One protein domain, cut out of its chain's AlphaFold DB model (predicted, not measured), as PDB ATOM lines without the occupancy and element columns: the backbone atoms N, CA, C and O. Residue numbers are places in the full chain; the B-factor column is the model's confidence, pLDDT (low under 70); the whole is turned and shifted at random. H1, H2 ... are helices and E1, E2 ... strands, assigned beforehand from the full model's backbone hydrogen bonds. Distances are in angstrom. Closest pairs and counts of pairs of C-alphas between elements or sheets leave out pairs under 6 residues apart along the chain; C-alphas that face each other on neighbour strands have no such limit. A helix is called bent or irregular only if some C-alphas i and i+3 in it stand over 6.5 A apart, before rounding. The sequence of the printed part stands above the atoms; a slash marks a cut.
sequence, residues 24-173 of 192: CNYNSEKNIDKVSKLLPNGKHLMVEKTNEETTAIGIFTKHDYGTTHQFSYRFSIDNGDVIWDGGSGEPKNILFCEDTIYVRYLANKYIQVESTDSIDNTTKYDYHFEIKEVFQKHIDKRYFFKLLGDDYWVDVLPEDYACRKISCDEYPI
ATOM      1  N   CYS A  24     116.157  88.345  86.855       80.75
ATOM      2  CA  CYS A  24     115.426  87.911  88.044       80.75
ATOM      3  C   CYS A  24     116.411  87.492  89.147       80.75
ATOM      4  O   CYS A  24     117.462  86.921  88.856       80.75
ATOM      5  N   ASN A  25     116.083  87.797  90.398       86.69
ATOM      6  CA  ASN A  25     116.762  87.283  91.578       86.69
ATOM      7  C   ASN A  25     115.881  86.216  92.232       86.69
ATOM      8  O   ASN A  25     114.662  86.375  92.269       86.69
ATOM      9  N   TYR A  26     116.491  85.172  92.780       87.50
ATOM     10  CA  TYR A  26     115.775  84.078  93.428       87.50
ATOM     11  C   TYR A  26     116.085  84.094  94.918       87.50
ATOM     12  O   TYR A  26     117.254  84.057  95.305       87.50
ATOM     13  N   ASN A  27     115.045  84.161  95.742       87.94
ATOM     14  CA  ASN A  27     115.161  83.972  97.182       87.94
ATOM     15  C   ASN A  27     114.532  82.624  97.535       87.94
ATOM     16  O   ASN A  27     113.377  82.406  97.182       87.94
ATOM     17  N   SER A  28     115.286  81.734  98.181       89.56
ATOM     18  CA  SER A  28     114.805  80.418  98.611       89.56
ATOM     19  C   SER A  28     114.808  80.344 100.134       89.56
ATOM     20  O   SER A  28     115.828  80.620 100.771       89.56
ATOM     21  N   GLU A  29     113.666  79.976 100.705       93.12
ATOM     22  CA  GLU A  29     113.481  79.741 102.132       93.12
ATOM     23  C   GLU A  29     113.236  78.252 102.374       93.12
ATOM     24  O   GLU A  29     112.376  77.635 101.744       93.12
ATOM     25  N   LYS A  30     114.013  77.666 103.294       94.94
ATOM     26  CA  LYS A  30     113.935  76.246 103.654       94.94
ATOM     27  C   LYS A  30     113.470  76.077 105.087       94.94
ATOM     28  O   LYS A  30     114.096  76.608 106.004       94.94
ATOM     29  N   ASN A  31     112.429  75.278 105.276       95.12
ATOM     30  CA  ASN A  31     111.940  74.868 106.586       95.12
ATOM     31  C   ASN A  31     112.018  73.341 106.707       95.12
ATOM     32  O   ASN A  31     111.654  72.632 105.773       95.12
ATOM     33  N   ILE A  32     112.517  72.842 107.838       96.19
ATOM     34  CA  ILE A  32     112.628  71.411 108.120       96.19
ATOM     35  C   ILE A  32     111.784  71.089 109.351       96.19
ATOM     36  O   ILE A  32     112.169  71.405 110.479       96.19
ATOM     37  N   ASP A  33     110.679  70.391 109.127       95.88
ATOM     38  CA  ASP A  33     109.798  69.889 110.172       95.88
ATOM     39  C   ASP A  33     110.219  68.471 110.561       95.88
ATOM     40  O   ASP A  33     110.402  67.611 109.697       95.88
ATOM     41  N   LYS A  34     110.349  68.204 111.865       96.19
ATOM     42  CA  LYS A  34     110.704  66.876 112.386       96.19
ATOM     43  C   LYS A  34     109.636  66.354 113.332       96.19
ATOM     44  O   LYS A  34     109.243  67.043 114.272       96.19
ATOM     45  N   VAL A  35     109.204  65.117 113.112       96.62
ATOM     46  CA  VAL A  35     108.209  64.433 113.940       96.62
ATOM     47  C   VAL A  35     108.772  63.105 114.417       96.62
ATOM     48  O   VAL A  35     109.114  62.239 113.619       96.62
ATOM     49  N   SER A  36     108.810  62.936 115.735       95.19
ATOM     50  CA  SER A  36     109.300  61.732 116.403       95.19
ATOM     51  C   SER A  36     108.139  60.944 116.998       95.19
ATOM     52  O   SER A  36     107.302  61.515 117.700       95.19
ATOM     53  N   LYS A  37     108.080  59.635 116.748       94.75
ATOM     54  CA  LYS A  37     106.997  58.765 117.217       94.75
ATOM     55  C   LYS A  37     107.528  57.400 117.646       94.75
ATOM     56  O   LYS A  37     108.184  56.710 116.871       94.75
ATOM     57  N   LEU A  38     107.178  56.978 118.859       95.69
ATOM     58  CA  LEU A  38     107.345  55.590 119.289       95.69
ATOM     59  C   LEU A  38     106.188  54.752 118.730       95.69
ATOM     60  O   LEU A  38     105.018  55.065 118.965       95.69
ATOM     61  N   LEU A  39     106.511  53.718 117.959       93.94
ATOM     62  CA  LEU A  39     105.534  52.799 117.385       93.94
ATOM     63  C   LEU A  39     105.157  51.691 118.386       93.94
ATOM     64  O   LEU A  39     105.952  51.368 119.270       93.94
ATOM     65  N   PRO A  40     103.966  51.074 118.255       92.50
ATOM     66  CA  PRO A  40     103.526  49.985 119.134       92.50
ATOM     67  C   PRO A  40     104.469  48.776 119.194       92.50
ATOM     68  O   PRO A  40     104.559  48.136 120.236       92.50
ATOM     69  N   ASN A  41     105.213  48.489 118.122       90.56
ATOM     70  CA  ASN A  41     106.256  47.454 118.097       90.56
ATOM     71  C   ASN A  41     107.572  47.875 118.789       90.56
ATOM     72  O   ASN A  41     108.581  47.183 118.669       90.56
ATOM     73  N   GLY A  42     107.592  49.021 119.478       92.25
ATOM     74  CA  GLY A  42     108.753  49.552 120.196       92.25
ATOM     75  C   GLY A  42     109.776  50.277 119.320       92.25
ATOM     76  O   GLY A  42     110.754  50.797 119.853       92.25
ATOM     77  N   LYS A  43     109.565  50.344 118.000       93.69
ATOM     78  CA  LYS A  43     110.467  51.027 117.065       93.69
ATOM     79  C   LYS A  43     110.303  52.539 117.136       93.69
ATOM     80  O   LYS A  43     109.186  53.048 117.252       93.69
ATOM     81  N   HIS A  44     111.410  53.271 117.033       95.88
ATOM     82  CA  HIS A  44     111.383  54.731 117.035       95.88
ATOM     83  C   HIS A  44     111.407  55.270 115.605       95.88
ATOM     84  O   HIS A  44     112.399  55.108 114.901       95.88
ATOM     85  N   LEU A  45     110.318  55.903 115.172       97.19
ATOM     86  CA  LEU A  45     110.184  56.505 113.850       97.19
ATOM     87  C   LEU A  45     110.410  58.018 113.944       97.19
ATOM     88  O   LEU A  45     109.672  58.712 114.642       97.19
ATOM     89  N   MET A  46     111.388  58.528 113.204       97.44
ATOM     90  CA  MET A  46     111.607  59.960 112.998       97.44
ATOM     91  C   MET A  46     111.304  60.296 111.543       97.44
ATOM     92  O   MET A  46     111.908  59.711 110.651       97.44
ATOM     93  N   VAL A  47     110.393  61.233 111.304       97.62
ATOM     94  CA  VAL A  47     110.045  61.730 109.969       97.62
ATOM     95  C   VAL A  47     110.510  63.171 109.851       97.62
ATOM     96  O   VAL A  47     110.246  63.982 110.734       97.62
ATOM     97  N   GLU A  48     111.176  63.485 108.752       97.88
ATOM     98  CA  GLU A  48     111.625  64.819 108.390       97.88
ATOM     99  C   GLU A  48     110.936  65.237 107.089       97.88
ATOM    100  O   GLU A  48     111.002  64.525 106.083       97.88
ATOM    101  N   LYS A  49     110.283  66.398 107.105       97.50
ATOM    102  CA  LYS A  49     109.762  67.063 105.912       97.50
ATOM    103  C   LYS A  49     110.572  68.329 105.688       97.50
ATOM    104  O   LYS A  49     110.651  69.169 106.576       97.50
ATOM    105  N   THR A  50     111.154  68.477 104.507       97.56
ATOM    106  CA  THR A  50     111.772  69.735 104.083       97.56
ATOM    107  C   THR A  50     110.819  70.440 103.137       97.56
ATOM    108  O   THR A  50     110.437  69.854 102.132       97.56
ATOM    109  N   ASN A  51     110.436  71.671 103.452       95.88
ATOM    110  CA  ASN A  51     109.713  72.572 102.562       95.88
ATOM    111  C   ASN A  51     110.697  73.604 102.011       95.88
ATOM    112  O   ASN A  51     111.494  74.157 102.770       95.88
ATOM    113  N   GLU A  52     110.629  73.867 100.714       95.62
ATOM    114  CA  GLU A  52     111.403  74.897 100.032       95.62
ATOM    115  C   GLU A  52     110.455  75.807  99.247       95.62
ATOM    116  O   GLU A  52     109.752  75.364  98.338       95.62
ATOM    117  N   GLU A  53     110.439  77.088  99.601       94.69
ATOM    118  CA  GLU A  53     109.709  78.125  98.876       94.69
ATOM    119  C   GLU A  53     110.713  79.012  98.152       94.69
ATOM    120  O   GLU A  53     111.610  79.575  98.773       94.69
ATOM    121  N   THR A  54     110.596  79.120  96.829       91.94
ATOM    122  CA  THR A  54     111.474  79.975  96.019       91.94
ATOM    123  C   THR A  54     110.671  81.074  95.347       91.94
ATOM    124  O   THR A  54     109.842  80.790  94.484       91.94
ATOM    125  N   THR A  55     110.943  82.325  95.708       92.12
ATOM    126  CA  THR A  55     110.308  83.514  95.129       92.12
ATOM    127  C   THR A  55     111.218  84.158  94.091       92.12
ATOM    128  O   THR A  55     112.401  84.414  94.339       92.12
ATOM    129  N   ALA A  56     110.649  84.443  92.922       88.94
ATOM    130  CA  ALA A  56     111.326  85.093  91.810       88.94
ATOM    131  C   ALA A  56     111.044  86.606  91.828       88.94
ATOM    132  O   ALA A  56     109.927  87.039  91.565       88.94
ATOM    133  N   ILE A  57     112.054  87.435  92.112       88.12
ATOM    134  CA  ILE A  57     111.909  88.894  92.236       88.12
ATOM    135  C   ILE A  57     112.716  89.606  91.150       88.12
ATOM    136  O   ILE A  57     113.924  89.418  91.020       88.12
ATOM    137  N   GLY A  58     112.082  90.505  90.396       81.69
ATOM    138  CA  GLY A  58     112.768  91.321  89.394       81.69
ATOM    139  C   GLY A  58     113.854  92.201  90.000       81.69
ATOM    140  O   GLY A  58     113.595  92.979  90.919       81.69
ATOM    141  N   ILE A  59     115.072  92.129  89.457       81.12
ATOM    142  CA  ILE A  59     116.233  92.837  90.022       81.12
ATOM    143  C   ILE A  59     115.975  94.350  90.086       81.12
ATOM    144  O   ILE A  59     116.222  94.981  91.121       81.12
ATOM    145  N   PHE A  60     115.427  94.900  88.997       77.81
ATOM    146  CA  PHE A  60     115.151  96.330  88.833       77.81
ATOM    147  C   PHE A  60     113.698  96.696  89.105       77.81
ATOM    148  O   PHE A  60     113.436  97.712  89.739       77.81
ATOM    149  N   THR A  61     112.756  95.875  88.636       80.44
ATOM    150  CA  THR A  61     111.320  96.140  88.799       80.44
ATOM    151  C   THR A  61     110.854  95.929  90.235       80.44
ATOM    152  O   THR A  61     109.826  96.484  90.609       80.44
ATOM    153  N   LYS A  62     111.584  95.126  91.029       82.06
ATOM    154  CA  LYS A  62     111.172  94.647  92.360       82.06
ATOM    155  C   LYS A  62     109.807  93.954  92.360       82.06
ATOM    156  O   LYS A  62     109.191  93.813  93.409       82.06
ATOM    157  N   HIS A  63     109.341  93.530  91.187       83.88
ATOM    158  CA  HIS A  63     108.092  92.809  91.040       83.88
ATOM    159  C   HIS A  63     108.289  91.352  91.452       83.88
ATOM    160  O   HIS A  63     109.311  90.757  91.102       83.88
ATOM    161  N   ASP A  64     107.320  90.808  92.176       87.38
ATOM    162  CA  ASP A  64     107.238  89.390  92.507       87.38
ATOM    163  C   ASP A  64     106.595  88.651  91.326       87.38
ATOM    164  O   ASP A  64     105.458  88.934  90.947       87.38
ATOM    165  N   TYR A  65     107.353  87.753  90.698       84.88
ATOM    166  CA  TYR A  65     106.918  86.940  89.561       84.88
ATOM    167  C   TYR A  65     106.332  85.588  89.984       84.88
ATOM    168  O   TYR A  65     105.985  84.777  89.123       84.88
ATOM    169  N   GLY A  66     106.202  85.352  91.289       87.69
ATOM    170  CA  GLY A  66     105.603  84.168  91.875       87.69
ATOM    171  C   GLY A  66     106.562  83.397  92.775       87.69
ATOM    172  O   GLY A  66     107.790  83.511  92.692       87.69
ATOM    173  N   THR A  67     105.953  82.548  93.600       89.38
ATOM    174  CA  THR A  67     106.633  81.617  94.500       89.38
ATOM    175  C   THR A  67     106.362  80.187  94.052       89.38
ATOM    176  O   THR A  67     105.213  79.804  93.830       89.38
ATOM    177  N   THR A  68     107.416  79.385  93.926       92.00
ATOM    178  CA  THR A  68     107.307  77.938  93.719       92.00
ATOM    179  C   THR A  68     107.461  77.214  95.047       92.00
ATOM    180  O   THR A  68     108.389  77.518  95.793       92.00
ATOM    181  N   HIS A  69     106.598  76.232  95.303       93.69
ATOM    182  CA  HIS A  69     106.679  75.357  96.469       93.69
ATOM    183  C   HIS A  69     107.248  73.991  96.071       93.69
ATOM    184  O   HIS A  69     106.794  73.378  95.100       93.69
ATOM    185  N   GLN A  70     108.229  73.514  96.828       93.44
ATOM    186  CA  GLN A  70     108.778  72.168  96.740       93.44
ATOM    187  C   GLN A  70     108.813  71.546  98.132       93.44
ATOM    188  O   GLN A  70     108.988  72.239  99.133       93.44
ATOM    189  N   PHE A  71     108.684  70.225  98.194       95.81
ATOM    190  CA  PHE A  71     108.836  69.492  99.439       95.81
ATOM    191  C   PHE A  71     109.589  68.183  99.218       95.81
ATOM    192  O   PHE A  71     109.568  67.607  98.126       95.81
ATOM    193  N   SER A  72     110.218  67.693 100.281       97.12
ATOM    194  CA  SER A  72     110.785  66.354 100.318       97.12
ATOM    195  C   SER A  72     110.593  65.678 101.668       97.12
ATOM    196  O   SER A  72     110.627  66.341 102.706       97.12
ATOM    197  N   TYR A  73     110.444  64.355 101.660       98.00
ATOM    198  CA  TYR A  73     110.328  63.543 102.866       98.00
ATOM    199  C   TYR A  73     111.496  62.586 103.028       98.00
ATOM    200  O   TYR A  73     111.929  61.915 102.093       98.00
ATOM    201  N   ARG A  74     111.924  62.454 104.277       98.06
ATOM    202  CA  ARG A  74     112.861  61.438 104.733       98.06
ATOM    203  C   ARG A  74     112.335  60.859 106.034       98.06
ATOM    204  O   ARG A  74     111.770  61.582 106.846       98.06
ATOM    205  N   PHE A  75     112.527  59.570 106.275       97.62
ATOM    206  CA  PHE A  75     112.344  59.034 107.620       97.62
ATOM    207  C   PHE A  75     113.489  58.120 108.017       97.62
ATOM    208  O   PHE A  75     114.197  57.562 107.180       97.62
ATOM    209  N   SER A  76     113.657  57.964 109.323       97.12
ATOM    210  CA  SER A  76     114.581  57.007 109.905       97.12
ATOM    211  C   SER A  76     113.912  56.190 110.996       97.12
ATOM    212  O   SER A  76     113.057  56.702 111.724       97.12
ATOM    213  N   ILE A  77     114.338  54.941 111.127       95.88
ATOM    214  CA  ILE A  77     113.895  54.014 112.167       95.88
ATOM    215  C   ILE A  77     115.069  53.753 113.106       95.88
ATOM    216  O   ILE A  77     116.207  53.671 112.647       95.88
ATOM    217  N   ASP A  78     114.782  53.643 114.403       92.44
ATOM    218  CA  ASP A  78     115.738  53.319 115.468       92.44
ATOM    219  C   ASP A  78     117.027  54.147 115.364       92.44
ATOM    220  O   ASP A  78     118.131  53.625 115.271       92.44
ATOM    221  N   ASN A  79     116.876  55.475 115.368       85.94
ATOM    222  CA  ASN A  79     117.985  56.437 115.354       85.94
ATOM    223  C   ASN A  79     118.925  56.337 114.135       85.94
ATOM    224  O   ASN A  79     120.100  56.679 114.240       85.94
ATOM    225  N   GLY A  80     118.407  55.935 112.971       86.62
ATOM    226  CA  GLY A  80     119.172  55.926 111.717       86.62
ATOM    227  C   GLY A  80     119.622  54.543 111.261       86.62
ATOM    228  O   GLY A  80     120.289  54.442 110.238       86.62
ATOM    229  N   ASP A  81     119.210  53.488 111.964       90.38
ATOM    230  CA  ASP A  81     119.449  52.098 111.573       90.38
ATOM    231  C   ASP A  81     118.873  51.757 110.195       90.38
ATOM    232  O   ASP A  81     119.414  50.913 109.484       90.38
ATOM    233  N   VAL A  82     117.758  52.386 109.833       94.06
ATOM    234  CA  VAL A  82     117.155  52.311 108.501       94.06
ATOM    235  C   VAL A  82     116.761  53.720 108.106       94.06
ATOM    236  O   VAL A  82     116.086  54.400 108.880       94.06
ATOM    237  N   ILE A  83     117.168  54.151 106.915       96.25
ATOM    238  CA  ILE A  83     116.857  55.474 106.376       96.25
ATOM    239  C   ILE A  83     116.111  55.291 105.064       96.25
ATOM    240  O   ILE A  83     116.559  54.570 104.179       96.25
ATOM    241  N   TRP A  84     114.985  55.974 104.929       97.75
ATOM    242  CA  TRP A  84     114.275  56.121 103.669       97.75
ATOM    243  C   TRP A  84     114.324  57.578 103.235       97.75
ATOM    244  O   TRP A  84     113.973  58.462 104.019       97.75
ATOM    245  N   ASP A  85     114.749  57.815 102.000       96.94
ATOM    246  CA  ASP A  85     114.711  59.120 101.349       96.94
ATOM    247  C   ASP A  85     113.753  59.029 100.161       96.94
ATOM    248  O   ASP A  85     114.031  58.360  99.165       96.94
ATOM    249  N   GLY A  86     112.585  59.648 100.316       94.12
ATOM    250  CA  GLY A  86     111.526  59.613  99.318       94.12
ATOM    251  C   GLY A  86     111.629  60.705  98.268       94.12
ATOM    252  O   GLY A  86     110.818  60.712  97.340       94.12
ATOM    253  N   GLY A  87     112.548  61.668  98.420       95.19
ATOM    254  CA  GLY A  87     112.486  62.915  97.664       95.19
ATOM    255  C   GLY A  87     111.093  63.539  97.788       95.19
ATOM    256  O   GLY A  87     110.566  63.663  98.890       95.19
ATOM    257  N   SER A  88     110.452  63.864  96.664       94.62
ATOM    258  CA  SER A  88     109.079  64.398  96.623       94.62
ATOM    259  C   SER A  88     107.976  63.362  96.901       94.62
ATOM    260  O   SER A  88     106.797  63.664  96.732       94.62
ATOM    261  N   GLY A  89     108.330  62.119  97.231       96.06
ATOM    262  CA  GLY A  89     107.383  61.074  97.600       96.06
ATOM    263  C   GLY A  89     106.871  61.262  99.025       96.06
ATOM    264  O   GLY A  89     107.655  61.436  99.951       96.06
ATOM    265  N   GLU A  90     105.557  61.197  99.228       97.06
ATOM    266  CA  GLU A  90     104.950  61.367 100.548       97.06
ATOM    267  C   GLU A  90     104.641  60.006 101.200       97.06
ATOM    268  O   GLU A  90     103.765  59.278 100.714       97.06
ATOM    269  N   PRO A  91     105.303  59.645 102.314       97.50
ATOM    270  CA  PRO A  91     105.102  58.360 102.968       97.50
ATOM    271  C   PRO A  91     103.734  58.287 103.654       97.50
ATOM    272  O   PRO A  91     103.316  59.210 104.355       97.50
ATOM    273  N   LYS A  92     103.039  57.158 103.491       97.38
ATOM    274  CA  LYS A  92     101.710  56.933 104.085       97.38
ATOM    275  C   LYS A  92     101.739  55.845 105.151       97.38
ATOM    276  O   LYS A  92     101.265  56.065 106.266       97.38
ATOM    277  N   ASN A  93     102.323  54.690 104.839       97.31
ATOM    278  CA  ASN A  93     102.340  53.537 105.738       97.31
ATOM    279  C   ASN A  93     103.681  52.813 105.698       97.31
ATOM    280  O   ASN A  93     104.351  52.779 104.667       97.31
ATOM    281  N   ILE A  94     104.017  52.177 106.815       97.44
ATOM    282  CA  ILE A  94     105.159  51.281 106.949       97.44
ATOM    283  C   ILE A  94     104.699  49.916 107.443       97.44
ATOM    284  O   ILE A  94     103.868  49.844 108.347       97.44
ATOM    285  N   LEU A  95     105.233  48.851 106.849       97.12
ATOM    286  CA  LEU A  95     105.060  47.478 107.310       97.12
ATOM    287  C   LEU A  95     106.349  46.999 107.957       97.12
ATOM    288  O   LEU A  95     107.410  47.079 107.335       97.12
ATOM    289  N   PHE A  96     106.239  46.442 109.157       96.38
ATOM    290  CA  PHE A  96     107.320  45.705 109.801       96.38
ATOM    291  C   PHE A  96     107.036  44.211 109.687       96.38
ATOM    292  O   PHE A  96     106.116  43.694 110.318       96.38
ATOM    293  N   CYS A  97     107.819  43.535 108.853       94.69
ATOM    294  CA  CYS A  97     107.834  42.083 108.747       94.69
ATOM    295  C   CYS A  97     109.010  41.514 109.554       94.69
ATOM    296  O   CYS A  97     109.897  42.253 109.982       94.69
ATOM    297  N   GLU A  98     109.028  40.197 109.754       90.00
ATOM    298  CA  GLU A  98     110.091  39.510 110.503       90.00
ATOM    299  C   GLU A  98     111.486  39.731 109.890       90.00
ATOM    300  O   GLU A  98     112.465  39.904 110.612       90.00
ATOM    301  N   ASP A  99     111.574  39.767 108.558       88.75
ATOM    302  CA  ASP A  99     112.828  39.813 107.802       88.75
ATOM    303  C   ASP A  99     113.167  41.195 107.223       88.75
ATOM    304  O   ASP A  99     114.313  41.462 106.858       88.75
ATOM    305  N   THR A 100     112.178  42.073 107.067       94.50
ATOM    306  CA  THR A 100     112.329  43.301 106.282       94.50
ATOM    307  C   THR A 100     111.220  44.311 106.573       94.50
ATOM    308  O   THR A 100     110.272  44.053 107.315       94.50
ATOM    309  N   ILE A 101     111.350  45.492 105.981       96.94
ATOM    310  CA  ILE A 101     110.439  46.616 106.133       96.94
ATOM    311  C   ILE A 101     109.939  47.001 104.748       96.94
ATOM    312  O   ILE A 101     110.706  47.005 103.784       96.94
ATOM    313  N   TYR A 102     108.662  47.356 104.652       98.00
ATOM    314  CA  TYR A 102     108.088  47.910 103.432       98.00
ATOM    315  C   TYR A 102     107.516  49.293 103.697       98.00
ATOM    316  O   TYR A 102     106.988  49.551 104.775       98.00
ATOM    317  N   VAL A 103     107.550  50.162 102.697       98.25
ATOM    318  CA  VAL A 103     106.907  51.475 102.740       98.25
ATOM    319  C   VAL A 103     105.933  51.612 101.579       98.25
ATOM    320  O   VAL A 103     106.235  51.237 100.450       98.25
ATOM    321  N   ARG A 104     104.759  52.163 101.880       98.06
ATOM    322  CA  ARG A 104     103.806  52.684 100.902       98.06
ATOM    323  C   ARG A 104     103.885  54.201 100.934       98.06
ATOM    324  O   ARG A 104     103.703  54.808 101.996       98.06
ATOM    325  N   TYR A 105     104.096  54.808  99.776       97.88
ATOM    326  CA  TYR A 105     104.146  56.256  99.613       97.88
ATOM    327  C   TYR A 105     103.417  56.688  98.340       97.88
ATOM    328  O   TYR A 105     103.130  55.874  97.463       97.88
ATOM    329  N   LEU A 106     103.066  57.968  98.265       97.44
ATOM    330  CA  LEU A 106     102.504  58.575  97.065       97.44
ATOM    331  C   LEU A 106     103.591  59.342  96.326       97.44
ATOM    332  O   LEU A 106     104.405  60.007  96.957       97.44
ATOM    333  N   ALA A 107     103.590  59.279  95.000       95.00
ATOM    334  CA  ALA A 107     104.532  60.022  94.175       95.00
ATOM    335  C   ALA A 107     103.870  60.537  92.896       95.00
ATOM    336  O   ALA A 107     102.970  59.901  92.344       95.00
ATOM    337  N   ASN A 108     104.358  61.677  92.404       90.75
ATOM    338  CA  ASN A 108     104.011  62.177  91.080       90.75
ATOM    339  C   ASN A 108     104.663  61.297  90.013       90.75
ATOM    340  O   ASN A 108     105.886  61.168  89.957       90.75
ATOM    341  N   LYS A 109     103.844  60.720  89.136       86.69
ATOM    342  CA  LYS A 109     104.281  59.968  87.965       86.69
ATOM    343  C   LYS A 109     103.936  60.747  86.706       86.69
ATOM    344  O   LYS A 109     102.809  61.202  86.540       86.69
ATOM    345  N   TYR A 110     104.907  60.867  85.813       83.75
ATOM    346  CA  TYR A 110     104.694  61.428  84.487       83.75
ATOM    347  C   TYR A 110     104.057  60.368  83.585       83.75
ATOM    348  O   TYR A 110     104.609  59.274  83.431       83.75
ATOM    349  N   ILE A 111     102.880  60.666  83.041       84.31
ATOM    350  CA  ILE A 111     102.113  59.767  82.180       84.31
ATOM    351  C   ILE A 111     102.064  60.357  80.781       84.31
ATOM    352  O   ILE A 111     101.756  61.532  80.605       84.31
ATOM    353  N   GLN A 112     102.366  59.513  79.801       87.12
ATOM    354  CA  GLN A 112     102.165  59.796  78.390       87.12
ATOM    355  C   GLN A 112     100.869  59.119  77.951       87.12
ATOM    356  O   GLN A 112     100.710  57.909  78.132       87.12
ATOM    357  N   VAL A 113      99.959  59.897  77.380       85.06
ATOM    358  CA  VAL A 113      98.715  59.419  76.784       85.06
ATOM    359  C   VAL A 113      98.846  59.520  75.279       85.06
ATOM    360  O   VAL A 113      99.172  60.573  74.739       85.06
ATOM    361  N   GLU A 114      98.591  58.409  74.605       88.56
ATOM    362  CA  GLU A 114      98.481  58.363  73.157       88.56
ATOM    363  C   GLU A 114      97.008  58.503  72.768       88.56
ATOM    364  O   GLU A 114      96.157  57.758  73.259       88.56
ATOM    365  N   SER A 115      96.700  59.461  71.898       85.25
ATOM    366  CA  SER A 115      95.371  59.627  71.314       85.25
ATOM    367  C   SER A 115      95.464  59.648  69.791       85.25
ATOM    368  O   SER A 115      96.445  60.114  69.216       85.25
ATOM    369  N   THR A 116      94.448  59.113  69.119       86.25
ATOM    370  CA  THR A 116      94.337  59.184  67.658       86.25
ATOM    371  C   THR A 116      93.315  60.250  67.307       86.25
ATOM    372  O   THR A 116      92.166  60.182  67.745       86.25
ATOM    373  N   ASP A 117      93.730  61.240  66.524       79.31
ATOM    374  CA  ASP A 117      92.829  62.263  66.017       79.31
ATOM    375  C   ASP A 117      91.880  61.639  64.984       79.31
ATOM    376  O   ASP A 117      92.301  61.044  63.993       79.31
ATOM    377  N   SER A 118      90.577  61.747  65.229       81.69
ATOM    378  CA  SER A 118      89.549  61.135  64.387       81.69
ATOM    379  C   SER A 118      89.355  61.836  63.038       81.69
ATOM    380  O   SER A 118      88.685  61.280  62.168       81.69
ATOM    381  N   ILE A 119      89.916  63.037  62.853       86.75
ATOM    382  CA  ILE A 119      89.761  63.841  61.633       86.75
ATOM    383  C   ILE A 119      90.853  63.513  60.612       86.75
ATOM    384  O   ILE A 119      90.556  63.376  59.425       86.75
ATOM    385  N   ASP A 120      92.104  63.388  61.055       88.94
ATOM    386  CA  ASP A 120      93.264  63.186  60.175       88.94
ATOM    387  C   ASP A 120      94.038  61.885  60.448       88.94
ATOM    388  O   ASP A 120      95.015  61.589  59.758       88.94
ATOM    389  N   ASN A 121      93.563  61.070  61.397       83.81
ATOM    390  CA  ASN A 121      94.148  59.789  61.783       83.81
ATOM    391  C   ASN A 121      95.602  59.911  62.279       83.81
ATOM    392  O   ASN A 121      96.377  58.954  62.186       83.81
ATOM    393  N   THR A 122      95.989  61.089  62.782       88.38
ATOM    394  CA  THR A 122      97.317  61.325  63.356       88.38
ATOM    395  C   THR A 122      97.375  60.906  64.821       88.38
ATOM    396  O   THR A 122      96.433  61.096  65.591       88.38
ATOM    397  N   THR A 123      98.512  60.339  65.226       88.25
ATOM    398  CA  THR A 123      98.798  60.044  66.631       88.25
ATOM    399  C   THR A 123      99.283  61.307  67.338       88.25
ATOM    400  O   THR A 123     100.259  61.929  66.914       88.25
ATOM    401  N   LYS A 124      98.630  61.663  68.442       87.62
ATOM    402  CA  LYS A 124      99.013  62.745  69.348       87.62
ATOM    403  C   LYS A 124      99.458  62.164  70.683       87.62
ATOM    404  O   LYS A 124      98.896  61.184  71.166       87.62
ATOM    405  N   TYR A 125     100.470  62.793  71.269       86.38
ATOM    406  CA  TYR A 125     100.972  62.448  72.590       86.38
ATOM    407  C   TYR A 125     100.728  63.615  73.533       86.38
ATOM    408  O   TYR A 125     101.287  64.694  73.335       86.38
ATOM    409  N   ASP A 126      99.920  63.372  74.555       86.69
ATOM    410  CA  ASP A 126      99.709  64.298  75.654       86.69
ATOM    411  C   ASP A 126     100.448  63.797  76.888       86.69
ATOM    412  O   ASP A 126     100.648  62.595  77.080       86.69
ATOM    413  N   TYR A 127     100.871  64.733  77.730       85.25
ATOM    414  CA  TYR A 127     101.608  64.417  78.938       85.25
ATOM    415  C   TYR A 127     101.010  65.132  80.135       85.25
ATOM    416  O   TYR A 127     100.795  66.346  80.105       85.25
ATOM    417  N   HIS A 128     100.815  64.396  81.219       86.12
ATOM    418  CA  HIS A 128     100.350  64.960  82.477       86.12
ATOM    419  C   HIS A 128     100.949  64.220  83.669       86.12
ATOM    420  O   HIS A 128     101.510  63.129  83.550       86.12
ATOM    421  N   PHE A 129     100.858  64.847  84.836       86.06
ATOM    422  CA  PHE A 129     101.259  64.230  86.092       86.06
ATOM    423  C   PHE A 129     100.055  63.569  86.755       86.06
ATOM    424  O   PHE A 129      98.981  64.162  86.845       86.06
ATOM    425  N   GLU A 130     100.255  62.355  87.256       90.38
ATOM    426  CA  GLU A 130      99.297  61.655  88.107       90.38
ATOM    427  C   GLU A 130      99.964  61.261  89.417       90.38
ATOM    428  O   GLU A 130     101.082  60.745  89.424       90.38
ATOM    429  N   ILE A 131      99.255  61.435  90.528       93.31
ATOM    430  CA  ILE A 131      99.690  60.910  91.821       93.31
ATOM    431  C   ILE A 131      99.376  59.414  91.845       93.31
ATOM    432  O   ILE A 131      98.221  59.020  91.676       93.31
ATOM    433  N   LYS A 132     100.398  58.580  92.061       93.69
ATOM    434  CA  LYS A 132     100.252  57.122  92.176       93.69
ATOM    435  C   LYS A 132     100.822  56.603  93.478       93.69
ATOM    436  O   LYS A 132     101.705  57.211  94.080       93.69
ATOM    437  N   GLU A 133     100.308  55.452  93.882       95.88
ATOM    438  CA  GLU A 133     100.894  54.666  94.957       95.88
ATOM    439  C   GLU A 133     102.155  53.974  94.459       95.88
ATOM    440  O   GLU A 133     102.179  53.402  93.366       95.88
ATOM    441  N   VAL A 134     103.190  54.023  95.286       96.69
ATOM    442  CA  VAL A 134     104.435  53.299  95.083       96.69
ATOM    443  C   VAL A 134     104.757  52.539  96.361       96.69
ATOM    444  O   VAL A 134     104.461  52.983  97.477       96.69
ATOM    445  N   PHE A 135     105.339  51.362  96.182       97.81
ATOM    446  CA  PHE A 135     105.650  50.433  97.251       97.81
ATOM    447  C   PHE A 135     107.120  50.084  97.159       97.81
ATOM    448  O   PHE A 135     107.606  49.752  96.081       97.81
ATOM    449  N   GLN A 136     107.818  50.140  98.283       98.31
ATOM    450  CA  GLN A 136     109.230  49.797  98.348       98.31
ATOM    451  C   GLN A 136     109.507  48.812  99.472       98.31
ATOM    452  O   GLN A 136     108.870  48.856 100.523       98.31
ATOM    453  N   LYS A 137     110.490  47.945  99.244       97.94
ATOM    454  CA  LYS A 137     111.056  47.012 100.216       97.94
ATOM    455  C   LYS A 137     112.458  47.460 100.604       97.94
ATOM    456  O   LYS A 137     113.270  47.771  99.735       97.94
ATOM    457  N   HIS A 138     112.758  47.418 101.894       97.81
ATOM    458  CA  HIS A 138     114.094  47.652 102.417       97.81
ATOM    459  C   HIS A 138     114.978  46.407 102.267       97.81
ATOM    460  O   HIS A 138     114.617  45.305 102.686       97.81
ATOM    461  N   ILE A 139     116.167  46.578 101.705       96.81
ATOM    462  CA  ILE A 139     117.179  45.536 101.580       96.81
ATOM    463  C   ILE A 139     118.390  45.960 102.403       96.81
ATOM    464  O   ILE A 139     119.100  46.886 102.028       96.81
ATOM    465  N   ASP A 140     118.639  45.249 103.502       94.81
ATOM    466  CA  ASP A 140     119.843  45.426 104.312       94.81
ATOM    467  C   ASP A 140     120.863  44.346 103.934       94.81
ATOM    468  O   ASP A 140     120.661  43.162 104.216       94.81
ATOM    469  N   LYS A 141     121.944  44.736 103.251       94.62
ATOM    470  CA  LYS A 141     123.081  43.848 102.953       94.62
ATOM    471  C   LYS A 141     124.283  44.153 103.836       94.62
ATOM    472  O   LYS A 141     125.388  43.694 103.533       94.62
ATOM    473  N   ARG A 142     124.101  44.928 104.907       93.75
ATOM    474  CA  ARG A 142     125.204  45.279 105.789       93.75
ATOM    475  C   ARG A 142     125.538  44.123 106.720       93.75
ATOM    476  O   ARG A 142     124.683  43.371 107.179       93.75
ATOM    477  N   TYR A 143     126.817  43.988 107.016       91.00
ATOM    478  CA  TYR A 143     127.392  42.953 107.863       91.00
ATOM    479  C   TYR A 143     128.424  43.584 108.811       91.00
ATOM    480  O   TYR A 143     128.666  44.790 108.768       91.00
ATOM    481  N   PHE A 144     128.965  42.790 109.744       86.62
ATOM    482  CA  PHE A 144     129.816  43.267 110.848       86.62
ATOM    483  C   PHE A 144     129.202  44.464 111.597       86.62
ATOM    484  O   PHE A 144     129.691  45.585 111.505       86.62
ATOM    485  N   PHE A 145     128.118  44.226 112.345       85.06
ATOM    486  CA  PHE A 145     127.417  45.263 113.126       85.06
ATOM    487  C   PHE A 145     126.900  46.440 112.280       85.06
ATOM    488  O   PHE A 145     126.922  47.581 112.726       85.06
ATOM    489  N   LYS A 146     126.436  46.155 111.054       84.19
ATOM    490  CA  LYS A 146     125.951  47.147 110.080       84.19
ATOM    491  C   LYS A 146     127.002  48.186 109.639       84.19
ATOM    492  O   LYS A 146     126.637  49.245 109.142       84.19
ATOM    493  N   LEU A 147     128.297  47.896 109.801       85.44
ATOM    494  CA  LEU A 147     129.381  48.820 109.437       85.44
ATOM    495  C   LEU A 147     129.812  48.707 107.971       85.44
ATOM    496  O   LEU A 147     130.341  49.667 107.419       85.44
ATOM    497  N   LEU A 148     129.650  47.531 107.361       90.00
ATOM    498  CA  LEU A 148     130.155  47.233 106.019       90.00
ATOM    499  C   LEU A 148     129.035  46.718 105.125       90.00
ATOM    500  O   LEU A 148     128.233  45.910 105.575       90.00
ATOM    501  N   GLY A 149     129.027  47.129 103.858       91.00
ATOM    502  CA  GLY A 149     127.958  46.835 102.901       91.00
ATOM    503  C   GLY A 149     126.971  47.994 102.767       91.00
ATOM    504  O   GLY A 149     127.184  49.060 103.339       91.00
ATOM    505  N   ASP A 150     125.890  47.755 102.030       92.19
ATOM    506  CA  ASP A 150     124.907  48.781 101.674       92.19
ATOM    507  C   ASP A 150     123.514  48.421 102.201       92.19
ATOM    508  O   ASP A 150     123.143  47.243 102.267       92.19
ATOM    509  N   ASP A 151     122.723  49.441 102.517       93.81
ATOM    510  CA  ASP A 151     121.275  49.357 102.647       93.81
ATOM    511  C   ASP A 151     120.594  50.225 101.587       93.81
ATOM    512  O   ASP A 151     121.095  51.273 101.182       93.81
ATOM    513  N   TYR A 152     119.473  49.745 101.056       95.88
ATOM    514  CA  TYR A 152     118.751  50.452 100.002       95.88
ATOM    515  C   TYR A 152     117.294  50.007  99.916       95.88
ATOM    516  O   TYR A 152     116.887  48.987 100.477       95.88
ATOM    517  N   TRP A 153     116.501  50.776  99.176       97.75
ATOM    518  CA  TRP A 153     115.095  50.494  98.913       97.75
ATOM    519  C   TRP A 153     114.903  50.071  97.462       97.75
ATOM    520  O   TRP A 153     115.543  50.612  96.560       97.75
ATOM    521  N   VAL A 154     114.034  49.089  97.240       97.50
ATOM    522  CA  VAL A 154     113.663  48.618  95.901       97.50
ATOM    523  C   VAL A 154     112.163  48.677  95.718       97.50
ATOM    524  O   VAL A 154     111.425  48.269  96.614       97.50
ATOM    525  N   ASP A 155     111.721  49.156  94.560       97.25
ATOM    526  CA  ASP A 155     110.306  49.155  94.206       97.25
ATOM    527  C   ASP A 155     109.785  47.713  94.127       97.25
ATOM    528  O   ASP A 155     110.454  46.814  93.609       97.25
ATOM    529  N   VAL A 156     108.584  47.493  94.655       97.44
ATOM    530  CA  VAL A 156     107.876  46.210  94.620       97.44
ATOM    531  C   VAL A 156     106.476  46.390  94.055       97.44
ATOM    532  O   VAL A 156     105.933  47.497  94.020       97.44
ATOM    533  N   LEU A 157     105.882  45.286  93.606       96.88
ATOM    534  CA  LEU A 157     104.528  45.313  93.075       96.88
ATOM    535  C   LEU A 157     103.499  45.572  94.195       96.88
ATOM    536  O   LEU A 157     103.704  45.139  95.336       96.88
ATOM    537  N   PRO A 158     102.371  46.240  93.889       95.94
ATOM    538  CA  PRO A 158     101.281  46.433  94.846       95.94
ATOM    539  C   PRO A 158     100.772  45.113  95.444       95.94
ATOM    540  O   PRO A 158     100.453  45.048  96.632       95.94
ATOM    541  N   GLU A 159     100.729  44.050  94.637       96.75
ATOM    542  CA  GLU A 159     100.281  42.717  95.045       96.75
ATOM    543  C   GLU A 159     101.231  42.092  96.073       96.75
ATOM    544  O   GLU A 159     100.773  41.495  97.051       96.75
ATOM    545  N   ASP A 160     102.545  42.281  95.898       94.88
ATOM    546  CA  ASP A 160     103.555  41.810  96.850       94.88
ATOM    547  C   ASP A 160     103.376  42.507  98.201       94.88
ATOM    548  O   ASP A 160     103.345  41.853  99.246       94.88
ATOM    549  N   TYR A 161     103.194  43.831  98.188       96.19
ATOM    550  CA  TYR A 161     102.931  44.607  99.400       96.19
ATOM    551  C   TYR A 161     101.632  44.160 100.088       96.19
ATOM    552  O   TYR A 161     101.614  43.934 101.300       96.19
ATOM    553  N   ALA A 162     100.553  43.979  99.319       95.50
ATOM    554  CA  ALA A 162      99.259  43.540  99.834       95.50
ATOM    555  C   ALA A 162      99.323  42.140 100.462       95.50
ATOM    556  O   ALA A 162      98.723  41.916 101.514       95.50
ATOM    557  N   CYS A 163     100.086  41.216  99.870       94.56
ATOM    558  CA  CYS A 163     100.306  39.887 100.433       94.56
ATOM    559  C   CYS A 163     101.037  39.961 101.784       94.56
ATOM    560  O   CYS A 163     100.613  39.332 102.753       94.56
ATOM    561  N   ARG A 164     102.091  40.785 101.879       94.56
ATOM    562  CA  ARG A 164     102.869  40.962 103.120       94.56
ATOM    563  C   ARG A 164     102.075  41.640 104.225       94.56
ATOM    564  O   ARG A 164     102.199  41.258 105.385       94.56
ATOM    565  N   LYS A 165     101.210  42.589 103.872       94.38
ATOM    566  CA  LYS A 165     100.333  43.294 104.813       94.38
ATOM    567  C   LYS A 165      99.437  42.360 105.640       94.38
ATOM    568  O   LYS A 165      99.061  42.723 106.745       94.38
ATOM    569  N   ILE A 166      99.115  41.162 105.145       93.31
ATOM    570  CA  ILE A 166      98.289  40.180 105.873       93.31
ATOM    571  C   ILE A 166      99.015  39.637 107.114       93.31
ATOM    572  O   ILE A 166      98.373  39.315 108.110       93.31
ATOM    573  N   SER A 167     100.342  39.519 107.052       91.56
ATOM    574  CA  SER A 167     101.163  38.873 108.082       91.56
ATOM    575  C   SER A 167     102.070  39.831 108.859       91.56
ATOM    576  O   SER A 167     102.768  39.385 109.763       91.56
ATOM    577  N   CYS A 168     102.119  41.107 108.480       95.12
ATOM    578  CA  CYS A 168     103.047  42.092 109.033       95.12
ATOM    579  C   CYS A 168     102.299  43.234 109.728       95.12
ATOM    580  O   CYS A 168     101.170  43.561 109.361       95.12
ATOM    581  N   ASP A 169     102.958  43.883 110.687       95.25
ATOM    582  CA  ASP A 169     102.371  45.011 111.406       95.25
ATOM    583  C   ASP A 169     102.456  46.291 110.572       95.25
ATOM    584  O   ASP A 169     103.547  46.739 110.204       95.25
ATOM    585  N   GLU A 170     101.303  46.901 110.289       96.44
ATOM    586  CA  GLU A 170     101.205  48.169 109.567       96.44
ATOM    587  C   GLU A 170     101.037  49.347 110.520       96.44
ATOM    588  O   GLU A 170     100.137  49.370 111.363       96.44
ATOM    589  N   TYR A 171     101.845  50.387 110.318       96.62
ATOM    590  CA  TYR A 171     101.712  51.642 111.044       96.62
ATOM    591  C   TYR A 171     101.605  52.838 110.094       96.62
ATOM    592  O   TYR A 171     102.278  52.879 109.061       96.62
ATOM    593  N   PRO A 172     100.780  53.845 110.433       96.25
ATOM    594  CA  PRO A 172     100.735  55.093 109.686       96.25
ATOM    595  C   PRO A 172     101.979  55.941 109.972       96.25
ATOM    596  O   PRO A 172     102.367  56.121 111.137       96.25
ATOM    597  N   ILE A 173     102.558  56.506 108.912       96.38
ATOM    598  CA  ILE A 173     103.657  57.473 108.988       96.38
ATOM    599  C   ILE A 173     103.057  58.891 109.047       96.38
ATOM    600  O   ILE A 173     102.217  59.215 108.206       96.38
TER     601      ILE A 173
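AT A GLANCE: This is residues 24 to 173 of the 192 residues of an uncharacterized protein of Labilibaculum manganireducens (UniProt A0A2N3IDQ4). Two twisted sheets pack partly face to face as a loose sandwich at one end, and from this shared head two long arms spread apart as a V: the strands E1, E2 and E3 make one arm, and the bent hairpin of E6 and E7 makes the other. The short strands E4, E5, E8 and E9 lie in the head, and the short helix H1 covers the face of the E6 and E7 sheet that is turned away from E4. The printed part has 150 residues, mostly strand, in the order E1 to E8, H1, E9. The antiparallel sheets run E8, E7, E6, E5, E9 and E1, E2, E3, E4. The whole is loose, with a radius of gyration of the C-alphas of 20.8 A and spans of 56 by 50 by 30 A.

HOW THE PARTS SIT: The larger sheet is twisted and has E8, residues 151 to 156, and E9, residues 169 to 172, as edge strands. Its inner strands are E7, residues 123 to 140, E6, residues 101 to 116, and E5, residues 90 to 96. E6 and E7 form a hairpin, with N 113 and O 126 at 2.8 A; E6 bends by 54 degrees at residue 106 and E7 by 64 degrees at residue 128. N 139 and O 152 are 2.8 A apart between E7 and E8, N 95 and O 102 are 2.8 A apart between E5 and E6, and N 94 and O 171 are 2.9 A apart between E5 and E9. E5, E6, E7 and E8 form a meander, each strand the antiparallel neighbour of the one before. H1, residues 158 to 165, is on this sheet at a height of 8.9 A, only just over E7 and E6 with 3 C-alphas on each, and runs along the strands, at 16 degrees to E6 on the local plane. Every O i to N i+4 pair of H1 is within hydrogen-bond range. The second sheet, also twisted, is a meander of E1, residues 24 to 38, E2, residues 44 to 58, E3, residues 64 to 77, and E4, residues 82 to 87. N 31 and O 51 are 2.9 A apart between E1 and E2, N 50 and O 72 are 2.8 A apart between E2 and E3, and N 75 and O 84 are 2.9 A apart between E3 and E4. The two sheets form a sandwich, two sheets face to face, with best planes 25 degrees apart. The closest C-alphas of E3 and E5 are those of Tyr 73 and Glu 90, at 6.2 A. E1 and E7 are apart.

IN THESE COORDINATES: E1 begins at C-alpha 24, (115.426, 87.911, 88.044), and is 45.7 A long; E2 is 45.9 A, E3 41.0 A, E6 43.6 A and E7 45.6 A. E6 ends at C-alpha 116, (94.337, 59.184, 67.658). E9 ends at C-alpha 172, (100.735, 55.093, 109.686).

THE WHOLE: The C-alphas of Ile 119 and Phe 144 are the two farthest apart, at 66.7 A. Residues 117 to 122 stand free. The printed part has no cut and no long link. Its mean pLDDT is 92.4, and no printed residue is under 70.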